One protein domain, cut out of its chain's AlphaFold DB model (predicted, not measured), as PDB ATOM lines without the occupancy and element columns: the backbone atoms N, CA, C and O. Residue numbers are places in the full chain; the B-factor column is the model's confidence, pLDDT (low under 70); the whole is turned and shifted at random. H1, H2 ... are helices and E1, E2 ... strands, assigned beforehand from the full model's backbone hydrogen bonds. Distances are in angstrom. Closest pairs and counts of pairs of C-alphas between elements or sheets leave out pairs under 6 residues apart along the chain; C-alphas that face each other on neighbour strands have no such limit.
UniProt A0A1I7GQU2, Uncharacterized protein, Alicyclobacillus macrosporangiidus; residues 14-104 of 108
ATOM      1  N   ILE A  14     207.090 265.950 221.033       84.94
ATOM      2  CA  ILE A  14     207.517 264.757 220.301       84.94
ATOM      3  C   ILE A  14     208.542 265.168 219.245       84.94
ATOM      4  O   ILE A  14     208.328 266.128 218.505       84.94
ATOM      5  N   GLU A  15     209.655 264.442 219.160       89.06
ATOM      6  CA  GLU A  15     210.609 264.614 218.067       89.06
ATOM      7  C   GLU A  15     210.187 263.769 216.857       89.06
ATOM      8  O   GLU A  15     210.004 262.558 216.964       89.06
ATOM      9  N   TYR A  16     210.037 264.409 215.698       87.94
ATOM     10  CA  TYR A  16     209.689 263.769 214.433       87.94
ATOM     11  C   TYR A  16     210.497 264.406 213.297       87.94
ATOM     12  O   TYR A  16     210.542 265.629 213.171       87.94
ATOM     13  N   GLU A  17     211.183 263.583 212.496       89.06
ATOM     14  CA  GLU A  17     212.074 264.032 211.407       89.06
ATOM     15  C   GLU A  17     213.097 265.113 211.834       89.06
ATOM     16  O   GLU A  17     213.389 266.056 211.096       89.06
ATOM     17  N   GLY A  18     213.638 264.998 213.054       88.38
ATOM     18  CA  GLY A  18     214.636 265.927 213.604       88.38
ATOM     19  C   GLY A  18     214.077 267.286 214.044       88.38
ATOM     20  O   GLY A  18     214.841 268.236 214.224       88.38
ATOM     21  N   LYS A  19     212.752 267.412 214.196       88.69
ATOM     22  CA  LYS A  19     212.072 268.610 214.715       88.69
ATOM     23  C   LYS A  19     211.185 268.256 215.905       88.69
ATOM     24  O   LYS A  19     210.589 267.186 215.937       88.69
ATOM     25  N   LEU A  20     211.071 269.178 216.861       88.19
ATOM     26  CA  LEU A  20     210.163 269.056 218.004       88.19
ATOM     27  C   LEU A  20     208.788 269.634 217.660       88.19
ATOM     28  O   LEU A  20     208.690 270.775 217.208       88.19
ATOM     29  N   TYR A  21     207.744 268.856 217.927       88.81
ATOM     30  CA  TYR A  21     206.343 269.226 217.745       88.81
ATOM     31  C   TYR A  21     205.580 269.043 219.051       88.81
ATOM     32  O   TYR A  21     205.855 268.099 219.785       88.81
ATOM     33  N   ASP A  22     204.570 269.873 219.307       91.19
ATOM     34  CA  ASP A  22     203.491 269.444 220.202       91.19
ATOM     35  C   ASP A  22     202.732 268.295 219.519       91.19
ATOM     36  O   ASP A  22     202.544 268.328 218.300       91.19
ATOM     37  N   ILE A  23     202.286 267.286 220.270       89.50
ATOM     38  CA  ILE A  23     201.533 266.150 219.709       89.50
ATOM     39  C   ILE A  23     200.362 266.608 218.824       89.50
ATOM     40  O   ILE A  23     200.120 266.022 217.769       89.50
ATOM     41  N   LEU A  24     199.682 267.703 219.185       92.06
ATOM     42  CA  LEU A  24     198.546 268.239 218.430       92.06
ATOM     43  C   LEU A  24     198.951 268.879 217.096       92.06
ATOM     44  O   LEU A  24     198.098 269.079 216.232       92.06
ATOM     45  N   GLU A  25     200.233 269.181 216.901       91.81
ATOM     46  CA  GLU A  25     200.793 269.815 215.704       91.81
ATOM     47  C   GLU A  25     201.519 268.820 214.781       91.81
ATOM     48  O   GLU A  25     201.978 269.211 213.710       91.81
ATOM     49  N   LEU A  26     201.579 267.530 215.141       90.62
ATOM     50  CA  LEU A  26     202.218 266.494 214.322       90.62
ATOM     51  C   LEU A  26     201.595 266.371 212.918       90.62
ATOM     52  O   LEU A  26     200.402 266.635 212.734       90.62
ATOM     53  N   PRO A  27     202.342 265.909 211.905       90.19
ATOM     54  CA  PRO A  27     201.743 265.447 210.653       90.19
ATOM     55  C   PRO A  27     200.636 264.405 210.920       90.19
ATOM     56  O   PRO A  27     200.764 263.644 211.881       90.19
ATOM     57  N   PRO A  28     199.523 264.381 210.161       86.56
ATOM     58  CA  PRO A  28     198.388 263.486 210.431       86.56
ATOM     59  C   PRO A  28     198.772 262.014 210.603       86.56
ATOM     60  O   PRO A  28     198.273 261.346 211.501       86.56
ATOM     61  N   GLU A  29     199.693 261.539 209.779       86.94
ATOM     62  CA  GLU A  29     200.179 260.163 209.727       86.94
ATOM     63  C   GLU A  29     200.941 259.827 211.015       86.94
ATOM     64  O   GLU A  29     200.712 258.795 211.646       86.94
ATOM     65  N   ALA A  30     201.797 260.755 211.452       89.44
ATOM     66  CA  ALA A  30     202.516 260.647 212.714       89.44
ATOM     67  C   ALA A  30     201.568 260.750 213.916       89.44
ATOM     68  O   ALA A  30     201.713 259.995 214.869       89.44
ATOM     69  N   PHE A  31     200.576 261.644 213.868       91.62
ATOM     70  CA  PHE A  31     199.584 261.794 214.931       91.62
ATOM     71  C   PHE A  31     198.813 260.492 215.160       91.62
ATOM     72  O   PHE A  31     198.768 260.017 216.289       91.62
ATOM     73  N   VAL A  32     198.264 259.878 214.105       90.56
ATOM     74  CA  VAL A  32     197.522 258.609 214.224       90.56
ATOM     75  C   VAL A  32     198.395 257.505 214.797       90.56
ATOM     76  O   VAL A  32     197.959 256.804 215.705       90.56
ATOM     77  N   GLY A  33     199.642 257.388 214.332       87.88
ATOM     78  CA  GLY A  33     200.578 256.389 214.850       87.88
ATOM     79  C   GLY A  33     200.903 256.546 216.340       87.88
ATOM     80  O   GLY A  33     201.343 255.584 216.968       87.88
ATOM     81  N   MET A  34     200.670 257.729 216.916       87.06
ATOM     82  CA  MET A  34     200.875 257.996 218.339       87.06
ATOM     83  C   MET A  34     199.650 257.690 219.200       87.06
ATOM     84  O   MET A  34     199.815 257.578 220.410       87.06
ATOM     85  N   VAL A  35     198.450 257.565 218.626       88.38
ATOM     86  CA  VAL A  35     197.211 257.320 219.381       88.38
ATOM     87  C   VAL A  35     196.967 255.813 219.487       88.38
ATOM     88  O   VAL A  35     196.585 255.185 218.496       88.38
ATOM     89  N   PRO A  36     197.172 255.190 220.663       83.00
ATOM     90  CA  PRO A  36     197.035 253.746 220.782       83.00
ATOM     91  C   PRO A  36     195.601 253.287 220.521       83.00
ATOM     92  O   PRO A  36     194.643 253.960 220.889       83.00
ATOM     93  N   GLY A  37     195.458 252.131 219.873       82.81
ATOM     94  CA  GLY A  37     194.151 251.524 219.611       82.81
ATOM     95  C   GLY A  37     193.325 252.198 218.509       82.81
ATOM     96  O   GLY A  37     192.282 251.654 218.151       82.81
ATOM     97  N   LEU A  38     193.791 253.316 217.932       89.19
ATOM     98  CA  LEU A  38     193.117 254.023 216.846       89.19
ATOM     99  C   LEU A  38     193.728 253.663 215.484       89.19
ATOM    100  O   LEU A  38     194.901 253.908 215.218       89.19
ATOM    101  N   THR A  39     192.920 253.098 214.589       90.88
ATOM    102  CA  THR A  39     193.336 252.840 213.199       90.88
ATOM    103  C   THR A  39     193.222 254.096 212.329       90.88
ATOM    104  O   THR A  39     192.444 255.001 212.623       90.88
ATOM    105  N   GLU A  40     193.931 254.139 211.194       90.81
ATOM    106  CA  GLU A  40     193.821 255.248 210.227       90.81
ATOM    107  C   GLU A  40     192.397 255.456 209.696       90.81
ATOM    108  O   GLU A  40     191.981 256.589 209.458       90.81
ATOM    109  N   GLU A  41     191.638 254.375 209.501       92.12
ATOM    110  CA  GLU A  41     190.245 254.456 209.053       92.12
ATOM    111  C   GLU A  41     189.354 255.075 210.136       92.12
ATOM    112  O   GLU A  41     188.598 256.006 209.868       92.12
ATOM    113  N   GLN A  42     189.491 254.616 211.383       92.81
ATOM    114  CA  GLN A  42     188.787 255.201 212.525       92.81
ATOM    115  C   GLN A  42     189.148 256.676 212.715       92.81
ATOM    116  O   GLN A  42     188.259 257.499 212.915       92.81
ATOM    117  N   PHE A  43     190.430 257.027 212.590       93.69
ATOM    118  CA  PHE A  43     190.862 258.417 212.638       93.69
ATOM    119  C   PHE A  43     190.215 259.256 211.538       93.69
ATOM    120  O   PHE A  43     189.711 260.333 211.835       93.69
ATOM    121  N   ARG A  44     190.188 258.782 210.285       93.38
ATOM    122  CA  ARG A  44     189.556 259.523 209.181       93.38
ATOM    123  C   ARG A  44     188.077 259.788 209.452       93.38
ATOM    124  O   ARG A  44     187.632 260.915 209.258       93.38
ATOM    125  N   ARG A  45     187.351 258.789 209.965       93.88
ATOM    126  CA  ARG A  45     185.942 258.939 210.365       93.88
ATOM    127  C   ARG A  45     185.766 259.987 211.468       93.88
ATOM    128  O   ARG A  45     184.893 260.843 211.352       93.88
ATOM    129  N   LEU A  46     186.609 259.955 212.503       95.12
ATOM    130  CA  LEU A  46     186.577 260.948 213.585       95.12
ATOM    131  C   LEU A  46     186.940 262.349 213.090       95.12
ATOM    132  O   LEU A  46     186.240 263.307 213.403       95.12
ATOM    133  N   ASP A  47     188.011 262.482 212.307       94.69
ATOM    134  CA  ASP A  47     188.464 263.770 211.781       94.69
ATOM    135  C   ASP A  47     187.393 264.405 210.890       94.69
ATOM    136  O   ASP A  47     187.151 265.605 211.001       94.69
ATOM    137  N   GLU A  48     186.699 263.616 210.064       94.94
ATOM    138  CA  GLU A  48     185.581 264.093 209.250       94.94
ATOM    139  C   GLU A  48     184.395 264.550 210.108       94.94
ATOM    140  O   GLU A  48     183.938 265.687 209.956       94.94
ATOM    141  N   ALA A  49     183.946 263.718 211.054       94.56
ATOM    142  CA  ALA A  49     182.831 264.049 211.940       94.56
ATOM    143  C   ALA A  49     183.118 265.304 212.781       94.56
ATOM    144  O   ALA A  49     182.303 266.226 212.864       94.56
ATOM    145  N   PHE A  50     184.313 265.385 213.365       95.44
ATOM    146  CA  PHE A  50     184.682 266.464 214.275       95.44
ATOM    147  C   PHE A  50     185.007 267.766 213.543       95.44
ATOM    148  O   PHE A  50     184.838 268.840 214.117       95.44
ATOM    149  N   ARG A  51     185.424 267.725 212.271       94.56
ATOM    150  CA  ARG A  51     185.751 268.927 211.479       94.56
ATOM    151  C   ARG A  51     184.561 269.865 211.293       94.56
ATOM    152  O   ARG A  51     184.765 271.079 211.222       94.56
ATOM    153  N   ALA A  52     183.338 269.336 211.241       90.00
ATOM    154  CA  ALA A  52     182.124 270.148 211.144       90.00
ATOM    155  C   ALA A  52     181.897 271.024 212.393       90.00
ATOM    156  O   ALA A  52     181.373 272.136 212.294       90.00
ATOM    157  N   VAL A  53     182.335 270.546 213.559       92.25
ATOM    158  CA  VAL A  53     182.132 271.198 214.860       92.25
ATOM    159  C   VAL A  53     183.361 272.032 215.237       92.25
ATOM    160  O   VAL A  53     183.261 273.242 215.487       92.25
ATOM    161  N   TRP A  54     184.539 271.411 215.156       93.12
ATOM    162  CA  TRP A  54     185.855 271.967 215.468       93.12
ATOM    163  C   TRP A  54     186.731 272.023 214.201       93.12
ATOM    164  O   TRP A  54     187.489 271.097 213.897       93.12
ATOM    165  N   PRO A  55     186.654 273.117 213.418       91.62
ATOM    166  CA  PRO A  55     187.404 273.233 212.165       91.62
ATOM    167  C   PRO A  55     188.910 273.434 212.382       91.62
ATOM    168  O   PRO A  55     189.706 273.080 211.512       91.62
ATOM    169  N   GLU A  56     189.317 273.978 213.530       92.62
ATOM    170  CA  GLU A  56     190.730 274.165 213.864       92.62
ATOM    171  C   GLU A  56     191.375 272.823 214.243       92.62
ATOM    172  O   GLU A  56     190.806 272.039 215.000       92.62
ATOM    173  N   THR A  57     192.540 272.530 213.660       91.88
ATOM    174  CA  THR A  57     193.168 271.205 213.710       91.88
ATOM    175  C   THR A  57     193.644 270.820 215.104       91.88
ATOM    176  O   THR A  57     193.426 269.681 215.507       91.88
ATOM    177  N   THR A  58     194.278 271.723 215.850       93.12
ATOM    178  CA  THR A  58     194.770 271.414 217.202       93.12
ATOM    179  C   THR A  58     193.625 271.222 218.198       93.12
ATOM    180  O   THR A  58     193.659 270.279 218.983       93.12
ATOM    181  N   VAL A  59     192.561 272.027 218.101       93.38
ATOM    182  CA  VAL A  59     191.314 271.856 218.867       93.38
ATOM    183  C   VAL A  59     190.665 270.520 218.516       93.38
ATOM    184  O   VAL A  59     190.332 269.736 219.401       93.38
ATOM    185  N   ARG A  60     190.526 270.213 217.222       94.38
ATOM    186  CA  ARG A  60     189.943 268.947 216.771       94.38
ATOM    187  C   ARG A  60     190.738 267.746 217.261       94.38
ATOM    188  O   ARG A  60     190.151 266.798 217.762       94.38
ATOM    189  N   ARG A  61     192.064 267.784 217.152       94.94
ATOM    190  CA  ARG A  61     192.939 266.707 217.633       94.94
ATOM    191  C   ARG A  61     192.878 266.544 219.140       94.94
ATOM    192  O   ARG A  61     192.884 265.413 219.606       94.94
ATOM    193  N   HIS A  62     192.750 267.636 219.887       94.62
ATOM    194  CA  HIS A  62     192.496 267.568 221.321       94.62
ATOM    195  C   HIS A  62     191.185 266.819 221.616       94.62
ATOM    196  O   HIS A  62     191.174 265.930 222.462       94.62
ATOM    197  N   HIS A  63     190.110 267.099 220.873       95.00
ATOM    198  CA  HIS A  63     188.854 266.348 220.986       95.00
ATOM    199  C   HIS A  63     188.981 264.885 220.552       95.00
ATOM    200  O   HIS A  63     188.406 264.020 221.198       95.00
ATOM    201  N   ILE A  64     189.764 264.577 219.513       95.12
ATOM    202  CA  ILE A  64     190.049 263.186 219.128       95.12
ATOM    203  C   ILE A  64     190.748 262.451 220.276       95.12
ATOM    204  O   ILE A  64     190.324 261.358 220.633       95.12
ATOM    205  N   LEU A  65     191.778 263.046 220.888       93.44
ATOM    206  CA  LEU A  65     192.449 262.443 222.044       93.44
ATOM    207  C   LEU A  65     191.494 262.276 223.233       93.44
ATOM    208  O   LEU A  65     191.526 261.237 223.881       93.44
ATOM    209  N   GLY A  66     190.642 263.270 223.501       93.25
ATOM    210  CA  GLY A  66     189.635 263.207 224.563       93.25
ATOM    211  C   GLY A  66     188.642 262.069 224.352       93.25
ATOM    212  O   GLY A  66     188.501 261.218 225.222       93.25
ATOM    213  N   PHE A  67     188.046 261.997 223.163       94.81
ATOM    214  CA  PHE A  67     187.131 260.924 222.782       94.81
ATOM    215  C   PHE A  67     187.774 259.544 222.947       94.81
ATOM    216  O   PHE A  67     187.226 258.658 223.593       94.81
ATOM    217  N   VAL A  68     188.975 259.364 222.400       92.62
ATOM    218  CA  VAL A  68     189.722 258.103 222.478       92.62
ATOM    219  C   VAL A  68     190.030 257.736 223.937       92.62
ATOM    220  O   VAL A  68     189.894 256.573 224.312       92.62
ATOM    221  N   ALA A  69     190.401 258.710 224.771       91.62
ATOM    222  CA  ALA A  69     190.635 258.486 226.193       91.62
ATOM    223  C   ALA A  69     189.362 258.035 226.925       91.62
ATOM    224  O   ALA A  69     189.422 257.079 227.695       91.62
ATOM    225  N   GLU A  70     188.212 258.650 226.638       91.88
ATOM    226  CA  GLU A  70     186.920 258.257 227.216       91.88
ATOM    227  C   GLU A  70     186.520 256.836 226.826       91.88
ATOM    228  O   GLU A  70     186.154 256.043 227.693       91.88
ATOM    229  N   GLN A  71     186.677 256.475 225.549       91.62
ATOM    230  CA  GLN A  71     186.402 255.114 225.077       91.62
ATOM    231  C   GLN A  71     187.336 254.075 225.714       91.62
ATOM    232  O   GLN A  71     186.940 252.936 225.949       91.62
ATOM    233  N   ALA A  72     188.568 254.467 226.038       88.75
ATOM    234  CA  ALA A  72     189.526 253.638 226.765       88.75
ATOM    235  C   ALA A  72     189.377 253.723 228.302       88.75
ATOM    236  O   ALA A  72     190.201 253.160 229.026       88.75
ATOM    237  N   GLY A  73     188.374 254.442 228.825       89.00
ATOM    238  CA  GLY A  73     188.146 254.601 230.265       89.00
ATOM    239  C   GLY A  73     189.300 255.286 231.009       89.00
ATOM    240  O   GLY A  73     189.573 254.963 232.165       89.00
ATOM    241  N   THR A  74     190.015 256.199 230.347       89.62
ATOM    242  CA  THR A  74     191.220 256.861 230.864       89.62
ATOM    243  C   THR A  74     191.215 258.371 230.586       89.62
ATOM    244  O   THR A  74     190.249 258.910 230.055       89.62
ATOM    245  N   SER A  75     192.279 259.084 230.971       88.94
ATOM    246  CA  SER A  75     192.475 260.495 230.601       88.94
ATOM    247  C   SER A  75     193.480 260.639 229.457       88.94
ATOM    248  O   SER A  75     194.281 259.737 229.206       88.94
ATOM    249  N   ILE A  76     193.488 261.798 228.788       87.81
ATOM    250  CA  ILE A  76     194.451 262.094 227.711       87.81
ATOM    251  C   ILE A  76     195.903 261.915 228.192       87.81
ATOM    252  O   ILE A  76     196.727 261.378 227.453       87.81
ATOM    253  N   ASP A  77     196.205 262.291 229.439       85.25
ATOM    254  CA  ASP A  77     197.551 262.166 230.020       85.25
ATOM    255  C   ASP A  77     198.030 260.707 230.109       85.25
ATOM    256  O   ASP A  77     199.223 260.428 229.985       85.25
ATOM    257  N   TYR A  78     197.101 259.768 230.308       84.00
ATOM    258  CA  TYR A  78     197.389 258.338 230.437       84.00
ATOM    259  C   TYR A  78     197.132 257.549 229.150       84.00
ATOM    260  O   TYR A  78     197.568 256.403 229.043       84.00
ATOM    261  N   LEU A  79     196.483 258.157 228.154       84.31
ATOM    262  CA  LEU A  79     196.114 257.506 226.900       84.31
ATOM    263  C   LEU A  79     197.327 256.905 226.181       84.31
ATOM    264  O   LEU A  79     197.273 255.768 225.728       84.31
ATOM    265  N   LEU A  80     198.450 257.624 226.141       80.38
ATOM    266  CA  LEU A  80     199.676 257.159 225.474       80.38
ATOM    267  C   LEU A  80     200.359 255.979 226.179       80.38
ATOM    268  O   LEU A  80     201.250 255.345 225.611       80.38
ATOM    269  N   LEU A  81     199.964 255.691 227.418       79.56
ATOM    270  CA  LEU A  81     200.483 254.577 228.207       79.56
ATOM    271  C   LEU A  81     199.619 253.319 228.068       79.56
ATOM    272  O   LEU A  81     200.092 252.229 228.393       79.56
ATOM    273  N   ASN A  82     198.384 253.453 227.576       68.88
ATOM    274  CA  ASN A  82     197.449 252.347 227.430       68.88
ATOM    275  C   ASN A  82     197.438 251.842 225.978       68.88
ATOM    276  O   ASN A  82     197.496 252.637 225.052       68.88
ATOM    277  N   ARG A  83     197.413 250.523 225.749       65.06
ATOM    278  CA  ARG A  83     197.489 249.918 224.394       65.06
ATOM    279  C   ARG A  83     196.266 249.083 224.030       65.06
ATOM    280  O   ARG A  83     196.338 248.235 223.140       65.06
ATOM    281  N   GLU A  84     195.168 249.279 224.740       70.69
ATOM    282  CA  GLU A  84     193.943 248.538 224.477       70.69
ATOM    283  C   GLU A  84     193.329 248.937 223.132       70.69
ATOM    284  O   GLU A  84     193.478 250.064 222.654       70.69
ATOM    285  N   HIS A  85     192.673 247.973 222.489       74.62
ATOM    286  CA  HIS A  85     191.901 248.235 221.285       74.62
ATOM    287  C   HIS A  85     190.671 249.057 221.645       74.62
ATOM    288  O   HIS A  85     189.958 248.725 222.590       74.62
ATOM    289  N   ILE A  86     190.408 250.095 220.858       84.56
ATOM    290  CA  ILE A  86     189.280 250.982 221.098       84.56
ATOM    291  C   ILE A  86     188.158 250.612 220.136       84.56
ATOM    292  O   ILE A  86     188.346 250.533 218.916       84.56
ATOM    293  N   HIS A  87     186.983 250.391 220.710       87.19
ATOM    294  CA  HIS A  87     185.757 250.097 219.990       87.19
ATOM    295  C   HIS A  87     184.781 251.245 220.210       87.19
ATOM    296  O   HIS A  87     184.522 251.601 221.350       87.19
ATOM    297  N   PHE A  88     184.270 251.807 219.120       92.19
ATOM    298  CA  PHE A  88     183.240 252.838 219.141       92.19
ATOM    299  C   PHE A  88     182.428 252.796 217.845       92.19
ATOM    300  O   PHE A  88     182.918 252.326 216.805       92.19
ATOM    301  N   ASP A  89     181.208 253.312 217.895       93.69
ATOM    302  CA  ASP A  89     180.313 253.460 216.756       93.69
ATOM    303  C   ASP A  89     179.873 254.921 216.530       93.69
ATOM    304  O   ASP A  89     180.458 255.869 217.051       93.69
ATOM    305  N   GLU A  90     178.892 255.131 215.651       92.62
ATOM    306  CA  GLU A  90     178.404 256.474 215.307       92.62
ATOM    307  C   GLU A  90     177.591 257.133 216.429       92.62
ATOM    308  O   GLU A  90     177.540 258.367 216.497       92.62
ATOM    309  N   LEU A  91     176.968 256.342 217.307       94.50
ATOM    310  CA  LEU A  91     176.247 256.853 218.470       94.50
ATOM    311  C   LEU A  91     177.238 257.422 219.481       94.50
ATOM    312  O   LEU A  91     177.008 258.527 219.968       94.50
ATOM    313  N   ASP A  92     178.361 256.739 219.711       95.31
ATOM    314  CA  ASP A  92     179.421 257.217 220.607       95.31
ATOM    315  C   ASP A  92     179.982 258.570 220.141       95.31
ATOM    316  O   ASP A  92     180.097 259.517 220.920       95.31
ATOM    317  N   ILE A  93     180.272 258.694 218.840       95.38
ATOM    318  CA  ILE A  93     180.761 259.943 218.230       95.38
ATOM    319  C   ILE A  93     179.737 261.068 218.407       95.38
ATOM    320  O   ILE A  93     180.093 262.198 218.749       95.38
ATOM    321  N   SER A  94     178.460 260.770 218.157       94.31
ATOM    322  CA  SER A  94     177.383 261.756 218.239       94.31
ATOM    323  C   SER A  94     177.157 262.228 219.676       94.31
ATOM    324  O   SER A  94     177.010 263.430 219.900       94.31
ATOM    325  N   ALA A  95     177.179 261.302 220.638       94.00
ATOM    326  CA  ALA A  95     177.051 261.599 222.060       94.00
ATOM    327  C   ALA A  95     178.195 262.503 222.543       94.00
ATOM    328  O   ALA A  95     177.940 263.533 223.166       94.00
ATOM    329  N   TYR A  96     179.437 262.188 222.158       95.31
ATOM    330  CA  TYR A  96     180.600 263.014 222.484       95.31
ATOM    331  C   TYR A  96     180.479 264.440 221.927       95.31
ATOM    332  O   TYR A  96     180.735 265.425 222.622       95.31
ATOM    333  N   ILE A  97     180.060 264.581 220.665       94.44
ATOM    334  CA  ILE A  97     179.838 265.901 220.061       94.44
ATOM    335  C   ILE A  97     178.773 266.680 220.836       94.44
ATOM    336  O   ILE A  97     178.959 267.869 221.088       94.44
ATOM    337  N   GLU A  98     177.665 266.039 221.205       92.25
ATOM    338  CA  GLU A  98     176.578 266.696 221.930       92.25
ATOM    339  C   GLU A  98     177.014 267.195 223.314       92.25
ATOM    340  O   GLU A  98     176.656 268.310 223.697       92.25
ATOM    341  N   GLU A  99     177.826 266.418 224.029       92.06
ATOM    342  CA  GLU A  99     178.349 266.792 225.343       92.06
ATOM    343  C   GLU A  99     179.376 267.937 225.266       92.06
ATOM    344  O   GLU A  99     179.356 268.859 226.090       92.06
ATOM    345  N   HIS A 100     180.248 267.922 224.253       89.94
ATOM    346  CA  HIS A 100     181.403 268.821 224.175       89.94
ATOM    347  C   HIS A 100     181.231 270.026 223.238       89.94
ATOM    348  O   HIS A 100     182.062 270.946 223.266       89.94
ATOM    349  N   ASP A 101     180.176 270.087 222.421       85.88
ATOM    350  CA  ASP A 101     179.881 271.270 221.609       85.88
ATOM    351  C   ASP A 101     179.306 272.405 222.471       85.88
ATOM    352  O   ASP A 101     178.098 272.561 222.682       85.88
ATOM    353  N   GLN A 102     180.202 273.286 222.916       66.50
ATOM    354  CA  GLN A 102     179.862 274.487 223.681       66.50
ATOM    355  C   GLN A 102     178.875 275.425 222.959       66.50
ATOM    356  O   GLN A 102     178.265 276.273 223.615       66.50
ATOM    357  N   ARG A 103     178.677 275.305 221.633       59.88
ATOM    358  CA  ARG A 103     177.694 276.126 220.902       59.88
ATOM    359  C   ARG A 103     176.250 275.754 221.237       59.88
ATOM    360  O   ARG A 103     175.392 276.630 221.144       59.88
ATOM    361  N   ARG A 104     175.975 274.513 221.655       51.81
ATOM    362  CA  ARG A 104     174.646 274.088 222.132       51.81
ATOM    363  C   ARG A 104     174.367 274.482 223.582       51.81
ATOM    364  O   ARG A 104     173.222 274.761 223.916       51.81
TER     365      ARG A 104
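This is residues 14 to 104 of the 108 residues of an uncharacterized protein of Alicyclobacillus macrosporangiidus (UniProt A0A1I7GQU2). A small body of helices is built round H3, the longest helix, which runs through the middle; H2 and H5 cross it at steep angles on neighbouring sides, and the short H4 packs on its second half. A small two-stranded hairpin, E1 and E2, makes one end of the longest axis, with H1 between it and the other helices, and H5 with the last printed residues makes the other end. The printed part has 91 residues, with two named strands and five named helices in the order E1, E2, H1, H2, H3, H4, H5; the sheet is antiparallel and the class is mostly helix. The whole is compact, with a radius of gyration of the C-alphas of 12.8 A and spans of 41 by 28 by 23 A.

E1, residues 14 to 16, begins at C-alpha 14 (207.517, 264.757, 220.301) and is 6.3 A long. E2, residues 19 to 22, measures 10.2 A. H1 is residues 28 to 34, 9.9 A, and H2 is residues 40 to 51, 15.9 A. H3, residues 57 to 71, begins at C-alpha 57 (193.168, 271.205, 213.710) and is 20.8 A long. H4 is residues 76 to 79, 4.9 A. H5, residues 90 to 100, is 15.5 A long and ends at C-alpha 100 (181.403, 268.821, 224.175).

E1 and E2 form an antiparallel hairpin at 139 degrees, with N 14 and O 21 at 2.8 A and N 19 and O 16 at 3.0 A, within hydrogen-bond range. H1 is close to but not clearly touching H2, the closest C-alphas being those of Val 32 and Glu 40, 6.4 A apart. With residues 46 to 51 alone, H2 touches residues 60 to 64 of H3; the closest C-alphas, of Phe 50 and Arg 60, are 6.3 A apart, and the helices run opposite ways at a steep tilt of 62 degrees. With residues 65 to 69 alone, H3 touches H4, the closest C-alphas being those of Ala 69 and Ile 76, 5.5 A apart. H2 and H5 only just touch, with 3 pairs of C-alphas within 8 A, the closest those of Leu 46 and Ile 93 at 7.5 A. H3 and H5 are close but not clearly touching, with Phe 67 and Tyr 96 closest at 6.9 A between C-alphas. H1 and H3 are apart. In H1, H2, H3 and H5 every O i to N i+4 pair is within hydrogen-bond range; H4 is too short for such a pair.

The two C-alphas farthest apart, those of Gly 18 and Arg 104, are 41.7 A apart. The printed part has no cut. No link is long; H4 to H5, with 10 residues between them, is short, and the other links are tight. The mean pLDDT of the printed part is 88.8, and residues 82 to 83 and 102 to 104 are under 70.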